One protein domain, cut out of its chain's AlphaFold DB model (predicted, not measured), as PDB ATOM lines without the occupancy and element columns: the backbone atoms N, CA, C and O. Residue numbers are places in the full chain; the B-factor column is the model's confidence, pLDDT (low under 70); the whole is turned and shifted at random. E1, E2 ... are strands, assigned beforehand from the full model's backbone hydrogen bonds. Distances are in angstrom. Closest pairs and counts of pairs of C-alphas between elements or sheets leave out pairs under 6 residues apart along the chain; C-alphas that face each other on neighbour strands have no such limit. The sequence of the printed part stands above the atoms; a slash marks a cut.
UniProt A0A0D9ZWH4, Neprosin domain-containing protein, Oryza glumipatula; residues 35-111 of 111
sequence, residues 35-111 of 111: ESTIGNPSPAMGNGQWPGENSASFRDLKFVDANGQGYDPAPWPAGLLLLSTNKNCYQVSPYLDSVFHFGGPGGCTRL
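This is residues 35 to 111 of the 111 residues of the protein "Neprosin domain-containing protein" of Oryza glumipatula (UniProt A0A0D9ZWH4). With little regular structure, this is a loose, elongated run of loops with one small antiparallel hairpin, E1 and E2, in its middle. Residues 63 to 71 fold back on themselves at one end, and both ends of the printed part lie toward the other. The 77 printed residues hold no named helix and two strands, E1 then E2, all strand by class with only 9 residues in named elements. The radius of gyration of the C-alphas is 15.2 A, and the spans are 49 by 25 by 19 A.

Start at C-alpha 35 and pass residues 35 to 55, which hold no named element. Find C-alpha 56 at (-47.576, -31.159, -14.641); E1 runs from there to residue 59, 10.1 A. E2, residues 99 to 103, covers 13.7 A and ends at (-49.069, -30.003, -20.636).

E1 and E2 form a hairpin, antiparallel at 162 degrees. Look at N 102 and O 56, 2.8 A apart, within hydrogen-bond range. Residues 91 to 92 pair antiparallel with residues 102 to 103 of E2.

The farthest C-alphas, Gly 39 and Asn 67, are 49.2 A apart. The E1 to E2 link is long, 39 residues. The printed part has no cut; only residue 111 has pLDDT under 70.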
ATOM      1  N   GLU A  35     -48.796 -40.330 -27.017       88.25
ATOM      2  CA  GLU A  35     -48.876 -40.990 -28.315       88.25
ATOM      3  C   GLU A  35     -50.333 -41.286 -28.671       88.25
ATOM      4  O   GLU A  35     -51.147 -41.598 -27.800       88.25
ATOM      5  N   SER A  36     -50.657 -41.180 -29.957       89.00
ATOM      6  CA  SER A  36     -51.900 -41.686 -30.533       89.00
ATOM      7  C   SER A  36     -51.625 -42.411 -31.841       89.00
ATOM      8  O   SER A  36     -50.636 -42.157 -32.533       89.00
ATOM      9  N   THR A  37     -52.520 -43.335 -32.181       88.94
ATOM     10  CA  THR A  37     -52.505 -44.009 -33.478       88.94
ATOM     11  C   THR A  37     -52.871 -43.031 -34.596       88.94
ATOM     12  O   THR A  37     -53.574 -42.042 -34.378       88.94
ATOM     13  N   ILE A  38     -52.390 -43.310 -35.811       88.69
ATOM     14  CA  ILE A  38     -52.654 -42.484 -37.001       88.69
ATOM     15  C   ILE A  38     -54.165 -42.292 -37.176       88.69
ATOM     16  O   ILE A  38     -54.939 -43.239 -37.027       88.69
ATOM     17  N   GLY A  39     -54.580 -41.058 -37.468       87.44
ATOM     18  CA  GLY A  39     -55.990 -40.695 -37.620       87.44
ATOM     19  C   GLY A  39     -56.757 -40.480 -36.309       87.44
ATOM     20  O   GLY A  39     -57.860 -39.939 -36.360       87.44
ATOM     21  N   ASN A  40     -56.186 -40.819 -35.145       91.94
ATOM     22  CA  ASN A  40     -56.819 -40.577 -33.848       91.94
ATOM     23  C   ASN A  40     -56.252 -39.331 -33.146       91.94
ATOM     24  O   ASN A  40     -55.036 -39.094 -33.178       91.94
ATOM     25  N   PRO A  41     -57.117 -38.545 -32.476       92.00
ATOM     26  CA  PRO A  41     -56.684 -37.389 -31.707       92.00
ATOM     27  C   PRO A  41     -55.769 -37.817 -30.559       92.00
ATOM     28  O   PRO A  41     -56.012 -38.817 -29.881       92.00
ATOM     29  N   SER A  42     -54.711 -37.043 -30.341       93.31
ATOM     30  CA  SER A  42     -53.765 -37.282 -29.262       93.31
ATOM     31  C   SER A  42     -54.402 -37.077 -27.879       93.31
ATOM     32  O   SER A  42     -55.268 -36.209 -27.729       93.31
ATOM     33  N   PRO A  43     -54.008 -37.846 -26.849       94.94
ATOM     34  CA  PRO A  43     -54.564 -37.685 -25.510       94.94
ATOM     35  C   PRO A  43     -54.070 -36.391 -24.846       94.94
ATOM     36  O   PRO A  43     -53.067 -35.799 -25.251       94.94
ATOM     37  N   ALA A  44     -54.751 -35.969 -23.784       94.81
ATOM     38  CA  ALA A  44     -54.297 -34.876 -22.930       94.81
ATOM     39  C   ALA A  44     -52.954 -35.205 -22.249       94.81
ATOM     40  O   ALA A  44     -52.706 -36.353 -21.875       94.81
ATOM     41  N   MET A  45     -52.102 -34.194 -22.051       93.88
ATOM     42  CA  MET A  45     -50.852 -34.320 -21.292       93.88
ATOM     43  C   MET A  45     -50.989 -33.646 -19.926       93.88
ATOM     44  O   MET A  45     -51.445 -32.504 -19.829       93.88
ATOM     45  N   GLY A  46     -50.566 -34.342 -18.868       90.31
ATOM     46  CA  GLY A  46     -50.714 -33.862 -17.497       90.31
ATOM     47  C   GLY A  46     -52.190 -33.769 -17.108       90.31
ATOM     48  O   GLY A  46     -52.922 -34.748 -17.196       90.31
ATOM     49  N   ASN A  47     -52.631 -32.581 -16.703       92.75
ATOM     50  CA  ASN A  47     -54.027 -32.297 -16.351       92.75
ATOM     51  C   ASN A  47     -54.899 -31.890 -17.563       92.75
ATOM     52  O   ASN A  47     -56.046 -31.487 -17.380       92.75
ATOM     53  N   GLY A  48     -54.360 -31.930 -18.788       94.12
ATOM     54  CA  GLY A  48     -55.067 -31.505 -20.000       94.12
ATOM     55  C   GLY A  48     -55.249 -29.994 -20.151       94.12
ATOM     56  O   GLY A  48     -55.971 -29.553 -21.041       94.12
ATOM     57  N   GLN A  49     -54.608 -29.192 -19.305       95.06
ATOM     58  CA  GLN A  49     -54.581 -27.738 -19.423       95.06
ATOM     59  C   GLN A  49     -53.258 -27.283 -20.037       95.06
ATOM     60  O   GLN A  49     -52.257 -28.004 -20.035       95.06
ATOM     61  N   TRP A  50     -53.245 -26.055 -20.552       95.44
ATOM     62  CA  TRP A  50     -51.997 -25.400 -20.927       95.44
ATOM     63  C   TRP A  50     -51.067 -25.236 -19.710       95.44
ATOM     64  O   TRP A  50     -51.539 -25.246 -18.568       95.44
ATOM     65  N   PRO A  51     -49.743 -25.120 -19.920       95.12
ATOM     66  CA  PRO A  51     -48.784 -24.952 -18.833       95.12
ATOM     67  C   PRO A  51     -49.160 -23.815 -17.879       95.12
ATOM     68  O   PRO A  51     -49.361 -22.678 -18.299       95.12
ATOM     69  N   GLY A  52     -49.234 -24.140 -16.592       93.38
ATOM     70  CA  GLY A  52     -49.578 -23.225 -15.511       93.38
ATOM     71  C   GLY A  52     -49.450 -23.923 -14.161       93.38
ATOM     72  O   GLY A  52     -49.141 -25.111 -14.108       93.38
ATOM     73  N   GLU A  53     -49.714 -23.195 -13.079       90.06
ATOM     74  CA  GLU A  53     -49.447 -23.613 -11.692       90.06
ATOM     75  C   GLU A  53     -49.975 -25.017 -11.339       90.06
ATOM     76  O   GLU A  53     -49.296 -25.784 -10.657       90.06
ATOM     77  N   ASN A  54     -51.145 -25.378 -11.878       90.50
ATOM     78  CA  ASN A  54     -51.827 -26.652 -11.623       90.50
ATOM     79  C   ASN A  54     -51.502 -27.762 -12.638       90.50
ATOM     80  O   ASN A  54     -52.083 -28.848 -12.575       90.50
ATOM     81  N   SER A  55     -50.641 -27.484 -13.615       93.25
ATOM     82  CA  SER A  55     -50.234 -28.431 -14.654       93.25
ATOM     83  C   SER A  55     -49.045 -29.270 -14.189       93.25
ATOM     84  O   SER A  55     -48.405 -28.975 -13.175       93.25
ATOM     85  N   ALA A  56     -48.743 -30.336 -14.931       92.88
ATOM     86  CA  ALA A  56     -47.576 -31.159 -14.641       92.88
ATOM     87  C   ALA A  56     -46.310 -30.286 -14.642       92.88
ATOM     88  O   ALA A  56     -46.186 -29.364 -15.452       92.88
ATOM     89  N   SER A  57     -45.396 -30.528 -13.703       92.75
ATOM     90  CA  SER A  57     -44.211 -29.686 -13.532       92.75
ATOM     91  C   SER A  57     -43.001 -30.471 -13.060       92.75
ATOM     92  O   SER A  57     -43.134 -31.508 -12.413       92.75
ATOM     93  N   PHE A  58     -41.827 -29.942 -13.388       89.50
ATOM     94  CA  PHE A  58     -40.558 -30.317 -12.776       89.50
ATOM     95  C   PHE A  58     -40.051 -29.126 -11.974       89.50
ATOM     96  O   PHE A  58     -40.136 -27.988 -12.439       89.50
ATOM     97  N   ARG A  59     -39.555 -29.396 -10.765       89.00
ATOM     98  CA  ARG A  59     -39.096 -28.387  -9.808       89.00
ATOM     99  C   ARG A  59     -37.709 -28.740  -9.289       89.00
ATOM    100  O   ARG A  59     -37.354 -29.915  -9.275       89.00
ATOM    101  N   ASP A  60     -36.967 -27.719  -8.876       88.44
ATOM    102  CA  ASP A  60     -35.677 -27.827  -8.190       88.44
ATOM    103  C   ASP A  60     -34.647 -28.671  -8.960       88.44
ATOM    104  O   ASP A  60     -33.931 -29.503  -8.397       88.44
ATOM    105  N   LEU A  61     -34.571 -28.457 -10.281       84.38
ATOM    106  CA  LEU A  61     -33.619 -29.152 -11.143       84.38
ATOM    107  C   LEU A  61     -32.193 -28.707 -10.824       84.38
ATOM    108  O   LEU A  61     -31.891 -27.513 -10.829       84.38
ATOM    109  N   LYS A  62     -31.310 -29.689 -10.627       85.00
ATOM    110  CA  LYS A  62     -29.874 -29.484 -10.436       85.00
ATOM    111  C   LYS A  62     -29.072 -30.361 -11.379       85.00
ATOM    112  O   LYS A  62     -29.403 -31.525 -11.600       85.00
ATOM    113  N   PHE A  63     -27.987 -29.806 -11.893       79.25
ATOM    114  CA  PHE A  63     -26.943 -30.561 -12.565       79.25
ATOM    115  C   PHE A  63     -25.887 -30.976 -11.557       79.25
ATOM    116  O   PHE A  63     -25.648 -30.276 -10.580       79.25
ATOM    117  N   VAL A  64     -25.264 -32.126 -11.783       79.00
ATOM    118  CA  VAL A  64     -24.208 -32.642 -10.915       79.00
ATOM    119  C   VAL A  64     -22.912 -32.638 -11.705       79.00
ATOM    120  O   VAL A  64     -22.861 -33.149 -12.824       79.00
ATOM    121  N   ASP A  65     -21.877 -32.012 -11.154       77.06
ATOM    122  CA  ASP A  65     -20.569 -31.956 -11.793       77.06
ATOM    123  C   ASP A  65     -19.781 -33.270 -11.626       77.06
ATOM    124  O   ASP A  65     -20.202 -34.229 -10.974       77.06
ATOM    125  N   ALA A  66     -18.585 -33.314 -12.214       75.81
ATOM    126  CA  ALA A  66     -17.702 -34.472 -12.134       75.81
ATOM    127  C   ALA A  66     -17.262 -34.844 -10.703       75.81
ATOM    128  O   ALA A  66     -16.794 -35.970 -10.519       75.81
ATOM    129  N   ASN A  67     -17.388 -33.924  -9.744       80.31
ATOM    130  CA  ASN A  67     -17.035 -34.084  -8.336       80.31
ATOM    131  C   ASN A  67     -18.252 -34.456  -7.471       80.31
ATOM    132  O   ASN A  67     -18.112 -34.600  -6.258       80.31
ATOM    133  N   GLY A  68     -19.436 -34.616  -8.071       70.38
ATOM    134  CA  GLY A  68     -20.673 -34.899  -7.348       70.38
ATOM    135  C   GLY A  68     -21.336 -33.657  -6.746       70.38
ATOM    136  O   GLY A  68     -22.282 -33.794  -5.971       70.38
ATOM    137  N   GLN A  69     -20.873 -32.450  -7.078       80.88
ATOM    138  CA  GLN A  69     -21.460 -31.211  -6.582       80.88
ATOM    139  C   GLN A  69     -22.657 -30.800  -7.446       80.88
ATOM    140  O   GLN A  69     -22.541 -30.628  -8.660       80.88
ATOM    141  N   GLY A  70     -23.810 -30.614  -6.798       82.00
ATOM    142  CA  GLY A  70     -25.016 -30.087  -7.430       82.00
ATOM    143  C   GLY A  70     -24.931 -28.576  -7.676       82.00
ATOM    144  O   GLY A  70     -24.568 -27.829  -6.766       82.00
ATOM    145  N   TYR A  71     -25.314 -28.117  -8.863       84.81
ATOM    146  CA  TYR A  71     -25.418 -26.707  -9.238       84.81
ATOM    147  C   TYR A  71     -26.679 -26.452 -10.071       84.81
ATOM    148  O   TYR A  71     -27.187 -27.349 -10.748       84.81
ATOM    149  N   ASP A  72     -27.198 -25.230 -10.002       86.75
ATOM    150  CA  ASP A  72     -28.416 -24.864 -10.722       86.75
ATOM    151  C   ASP A  72     -28.121 -24.664 -12.221       86.75
ATOM    152  O   ASP A  72     -27.039 -24.182 -12.583       86.75
ATOM    153  N   PRO A  73     -29.060 -25.017 -13.119       86.19
ATOM    154  CA  PRO A  73     -28.926 -24.701 -14.534       86.19
ATOM    155  C   PRO A  73     -28.846 -23.183 -14.736       86.19
ATOM    156  O   PRO A  73     -29.426 -22.401 -13.980       86.19
ATOM    157  N   ALA A  74     -28.154 -22.752 -15.794       86.56
ATOM    158  CA  ALA A  74     -28.095 -21.334 -16.128       86.56
ATOM    159  C   ALA A  74     -29.512 -20.759 -16.370       86.56
ATOM    160  O   ALA A  74     -30.398 -21.478 -16.847       86.56
ATOM    161  N   PRO A  75     -29.744 -19.462 -16.095       83.62
ATOM    162  CA  PRO A  75     -31.044 -18.843 -16.329       83.62
ATOM    163  C   PRO A  75     -31.528 -19.032 -17.772       83.62
ATOM    164  O   PRO A  75     -30.734 -19.047 -18.719       83.62
ATOM    165  N   TRP A  76     -32.843 -19.168 -17.956       81.44
ATOM    166  CA  TRP A  76     -33.434 -19.243 -19.291       81.44
ATOM    167  C   TRP A  76     -33.108 -17.967 -20.100       81.44
ATOM    168  O   TRP A  76     -33.192 -16.868 -19.547       81.44
ATOM    169  N   PRO A  77     -32.743 -18.076 -21.396       85.12
ATOM    170  CA  PRO A  77     -32.764 -19.273 -22.248       85.12
ATOM    171  C   PRO A  77     -31.445 -20.062 -22.322       85.12
ATOM    172  O   PRO A  77     -31.337 -20.971 -23.141       85.12
ATOM    173  N   ALA A  78     -30.432 -19.724 -21.520       83.31
ATOM    174  CA  ALA A  78     -29.089 -20.284 -21.673       83.31
ATOM    175  C   ALA A  78     -28.914 -21.687 -21.061       83.31
ATOM    176  O   ALA A  78     -28.084 -22.447 -21.552       83.31
ATOM    177  N   GLY A  79     -29.654 -22.036 -20.000       80.19
ATOM    178  CA  GLY A  79     -29.445 -23.310 -19.294       80.19
ATOM    179  C   GLY A  79     -30.270 -24.493 -19.790       80.19
ATOM    180  O   GLY A  79     -29.739 -25.594 -19.904       80.19
ATOM    181  N   LEU A  80     -31.559 -24.292 -20.077       84.44
ATOM    182  CA  LEU A  80     -32.476 -25.360 -20.487       84.44
ATOM    183  C   LEU A  80     -33.145 -25.030 -21.820       84.44
ATOM    184  O   LEU A  80     -33.769 -23.977 -21.978       84.44
ATOM    185  N   LEU A  81     -33.053 -25.970 -22.763       86.62
ATOM    186  CA  LEU A  81     -33.750 -25.899 -24.039       86.62
ATOM    187  C   LEU A  81     -35.180 -26.424 -23.889       86.62
ATOM    188  O   LEU A  81     -35.405 -27.562 -23.486       86.62
ATOM    189  N   LEU A  82     -36.147 -25.599 -24.280       88.56
ATOM    190  CA  LEU A  82     -37.560 -25.957 -24.282       88.56
ATOM    191  C   LEU A  82     -37.945 -26.608 -25.613       88.56
ATOM    192  O   LEU A  82     -37.845 -25.976 -26.667       88.56
ATOM    193  N   LEU A  83     -38.432 -27.848 -25.565       89.25
ATOM    194  CA  LEU A  83     -38.852 -28.605 -26.744       89.25
ATOM    195  C   LEU A  83     -40.345 -28.952 -26.665       89.25
ATOM    196  O   LEU A  83     -40.829 -29.456 -25.658       89.25
ATOM    197  N   SER A  84     -41.071 -28.706 -27.757       90.56
ATOM    198  CA  SER A  84     -42.420 -29.234 -27.982       90.56
ATOM    199  C   SER A  84     -42.541 -29.666 -29.436       90.56
ATOM    200  O   SER A  84     -42.299 -28.873 -30.351       90.56
ATOM    201  N   THR A  85     -42.909 -30.929 -29.640       86.19
ATOM    202  CA  THR A  85     -43.080 -31.539 -30.964       86.19
ATOM    203  C   THR A  85     -44.342 -31.049 -31.673       86.19
ATOM    204  O   THR A  85     -44.373 -31.024 -32.901       86.19
ATOM    205  N   ASN A  86     -45.367 -30.613 -30.932       89.00
ATOM    206  CA  ASN A  86     -46.582 -30.035 -31.500       89.00
ATOM    207  C   ASN A  86     -47.140 -28.913 -30.609       89.00
ATOM    208  O   ASN A  86     -47.942 -29.150 -29.704       89.00
ATOM    209  N   LYS A  87     -46.733 -27.673 -30.905       90.19
ATOM    210  CA  LYS A  87     -47.065 -26.470 -30.117       90.19
ATOM    211  C   LYS A  87     -48.558 -26.124 -30.075       90.19
ATOM    212  O   LYS A  87     -48.974 -25.367 -29.199       90.19
ATOM    213  N   ASN A  88     -49.346 -26.680 -30.996       90.00
ATOM    214  CA  ASN A  88     -50.793 -26.483 -31.041       90.00
ATOM    215  C   ASN A  88     -51.546 -27.390 -30.062       90.00
ATOM    216  O   ASN A  88     -52.712 -27.127 -29.799       90.00
ATOM    217  N   CYS A  89     -50.895 -28.425 -29.516       93.12
ATOM    218  CA  CYS A  89     -51.522 -29.355 -28.572       93.12
ATOM    219  C   CYS A  89     -50.761 -29.534 -27.268       93.12
ATOM    220  O   CYS A  89     -51.380 -29.892 -26.270       93.12
ATOM    221  N   TYR A  90     -49.453 -29.267 -27.263       95.00
ATOM    222  CA  TYR A  90     -48.600 -29.387 -26.087       95.00
ATOM    223  C   TYR A  90     -47.622 -28.228 -26.011       95.00
ATOM    224  O   TYR A  90     -47.037 -27.810 -27.014       95.00
ATOM    225  N   GLN A  91     -47.404 -27.723 -24.808       94.81
ATOM    226  CA  GLN A  91     -46.457 -26.648 -24.554       94.81
ATOM    227  C   GLN A  91     -45.675 -26.917 -23.274       94.81
ATOM    228  O   GLN A  91     -46.039 -27.759 -22.451       94.81
ATOM    229  N   VAL A  92     -44.592 -26.167 -23.128       94.25
ATOM    230  CA  VAL A  92     -43.754 -26.122 -21.937       94.25
ATOM    231  C   VAL A  92     -43.496 -24.652 -21.612       94.25
ATOM    232  O   VAL A  92     -43.265 -23.849 -22.522       94.25
ATOM    233  N   SER A  93     -43.597 -24.277 -20.340       93.12
ATOM    234  CA  SER A  93     -43.262 -22.932 -19.882       93.12
ATOM    235  C   SER A  93     -41.742 -22.755 -19.815       93.12
ATOM    236  O   SER A  93     -41.009 -23.739 -19.701       93.12
ATOM    237  N   PRO A  94     -41.239 -21.512 -19.821       91.88
ATOM    238  CA  PRO A  94     -39.874 -21.238 -19.393       91.88
ATOM    239  C   PRO A  94     -39.579 -21.819 -18.010       91.88
ATOM    240  O   PRO A  94     -40.478 -21.907 -17.170       91.88
ATOM    241  N   TYR A  95     -38.318 -22.206 -17.796       90.38
ATOM    242  CA  TYR A  95     -37.814 -22.561 -16.474       90.38
ATOM    243  C   TYR A  95     -37.467 -21.280 -15.722       90.38
ATOM    244  O   TYR A  95     -36.468 -20.624 -16.028       90.38
ATOM    245  N   LEU A  96     -38.333 -20.905 -14.790       88.38
ATOM    246  CA  LEU A  96     -38.222 -19.711 -13.957       88.38
ATOM    247  C   LEU A  96     -38.508 -20.119 -12.517       88.38
ATOM    248  O   LEU A  96     -39.288 -21.038 -12.291       88.38
ATOM    249  N   ASP A  97     -37.853 -19.469 -11.556       88.25
ATOM    250  CA  ASP A  97     -38.054 -19.735 -10.124       88.25
ATOM    251  C   ASP A  97     -37.957 -21.231  -9.767       88.25
ATOM    252  O   ASP A  97     -38.758 -21.781  -9.015       88.25
ATOM    253  N   SER A  98     -36.970 -21.903 -10.364       88.56
ATOM    254  CA  SER A  98     -36.708 -23.335 -10.199       88.56
ATOM    255  C   SER A  98     -37.849 -24.267 -10.624       88.56
ATOM    256  O   SER A  98     -37.886 -25.417 -10.193       88.56
ATOM    257  N   VAL A  99     -38.769 -23.829 -11.486       90.94
ATOM    258  CA  VAL A  99     -39.872 -24.657 -11.991       90.94
ATOM    259  C   VAL A  99     -40.115 -24.446 -13.481       90.94
ATOM    260  O   VAL A  99     -40.000 -23.344 -14.013       90.94
ATOM    261  N   PHE A 100     -40.500 -25.516 -14.174       92.81
ATOM    262  CA  PHE A 100     -41.221 -25.399 -15.437       92.81
ATOM    263  C   PHE A 100     -42.479 -26.264 -15.413       92.81
ATOM    264  O   PHE A 100     -42.510 -27.343 -14.814       92.81
ATOM    265  N   HIS A 101     -43.510 -25.799 -16.108       95.06
ATOM    266  CA  HIS A 101     -44.771 -26.496 -16.298       95.06
ATOM    267  C   HIS A 101     -44.870 -27.009 -17.729       95.06
ATOM    268  O   HIS A 101     -44.387 -26.377 -18.667       95.06
ATOM    269  N   PHE A 102     -45.529 -28.140 -17.920       95.25
ATOM    270  CA  PHE A 102     -45.786 -28.714 -19.232       95.25
ATOM    271  C   PHE A 102     -47.174 -29.348 -19.264       95.25
ATOM    272  O   PHE A 102     -47.737 -29.732 -18.236       95.25
ATOM    273  N   GLY A 103     -47.745 -29.431 -20.456       95.56
ATOM    274  CA  GLY A 103     -49.069 -30.003 -20.636       95.56
ATOM    275  C   GLY A 103     -49.739 -29.532 -21.912       95.56
ATOM    276  O   GLY A 103     -49.137 -28.868 -22.761       95.56
ATOM    277  N   GLY A 104     -51.007 -29.893 -22.027       95.75
ATOM    278  CA  GLY A 104     -51.890 -29.409 -23.070       95.75
ATOM    279  C   GLY A 104     -53.092 -30.330 -23.268       95.75
ATOM    280  O   GLY A 104     -53.067 -31.488 -22.835       95.75
ATOM    281  N   PRO A 105     -54.152 -29.826 -23.917       95.56
ATOM    282  CA  PRO A 105     -55.420 -30.539 -24.053       95.56
ATOM    283  C   PRO A 105     -55.339 -31.783 -24.943       95.56
ATOM    284  O   PRO A 105     -56.241 -32.618 -24.900       95.56
ATOM    285  N   GLY A 106     -54.271 -31.938 -25.731       93.06
ATOM    286  CA  GLY A 106     -54.226 -32.949 -26.781       93.06
ATOM    287  C   GLY A 106     -55.142 -32.572 -27.946       93.06
ATOM    288  O   GLY A 106     -55.365 -31.393 -28.216       93.06
ATOM    289  N   GLY A 107     -55.655 -33.570 -28.660       92.56
ATOM    290  CA  GLY A 107     -56.536 -33.368 -29.811       92.56
ATOM    291  C   GLY A 107     -55.812 -33.199 -31.146       92.56
ATOM    292  O   GLY A 107     -56.465 -33.012 -32.170       92.56
ATOM    293  N   CYS A 108     -54.481 -33.297 -31.173       90.75
ATOM    294  CA  CYS A 108     -53.734 -33.253 -32.423       90.75
ATOM    295  C   CYS A 108     -53.800 -34.605 -33.108       90.75
ATOM    296  O   CYS A 108     -53.447 -35.627 -32.522       90.75
ATOM    297  N   THR A 109     -54.187 -34.602 -34.374       88.50
ATOM    298  CA  THR A 109     -54.169 -35.807 -35.193       88.50
ATOM    299  C   THR A 109     -52.907 -35.813 -36.032       88.50
ATOM    300  O   THR A 109     -52.616 -34.857 -36.754       88.50
ATOM    301  N   ARG A 110     -52.156 -36.907 -35.945       75.62
ATOM    302  CA  ARG A 110     -51.118 -37.193 -36.927       75.62
ATOM    303  C   ARG A 110     -51.815 -37.683 -38.198       75.62
ATOM    304  O   ARG A 110     -52.476 -38.724 -38.158       75.62
ATOM    305  N   LEU A 111     -51.716 -36.871 -39.252       64.12
ATOM    306  CA  LEU A 111     -52.184 -37.199 -40.601       64.12
ATOM    307  C   LEU A 111     -51.398 -38.382 -41.175       64.12
ATOM    308  O   LEU A 111     -50.177 -38.464 -40.893       64.12
TER     309      LEU A 111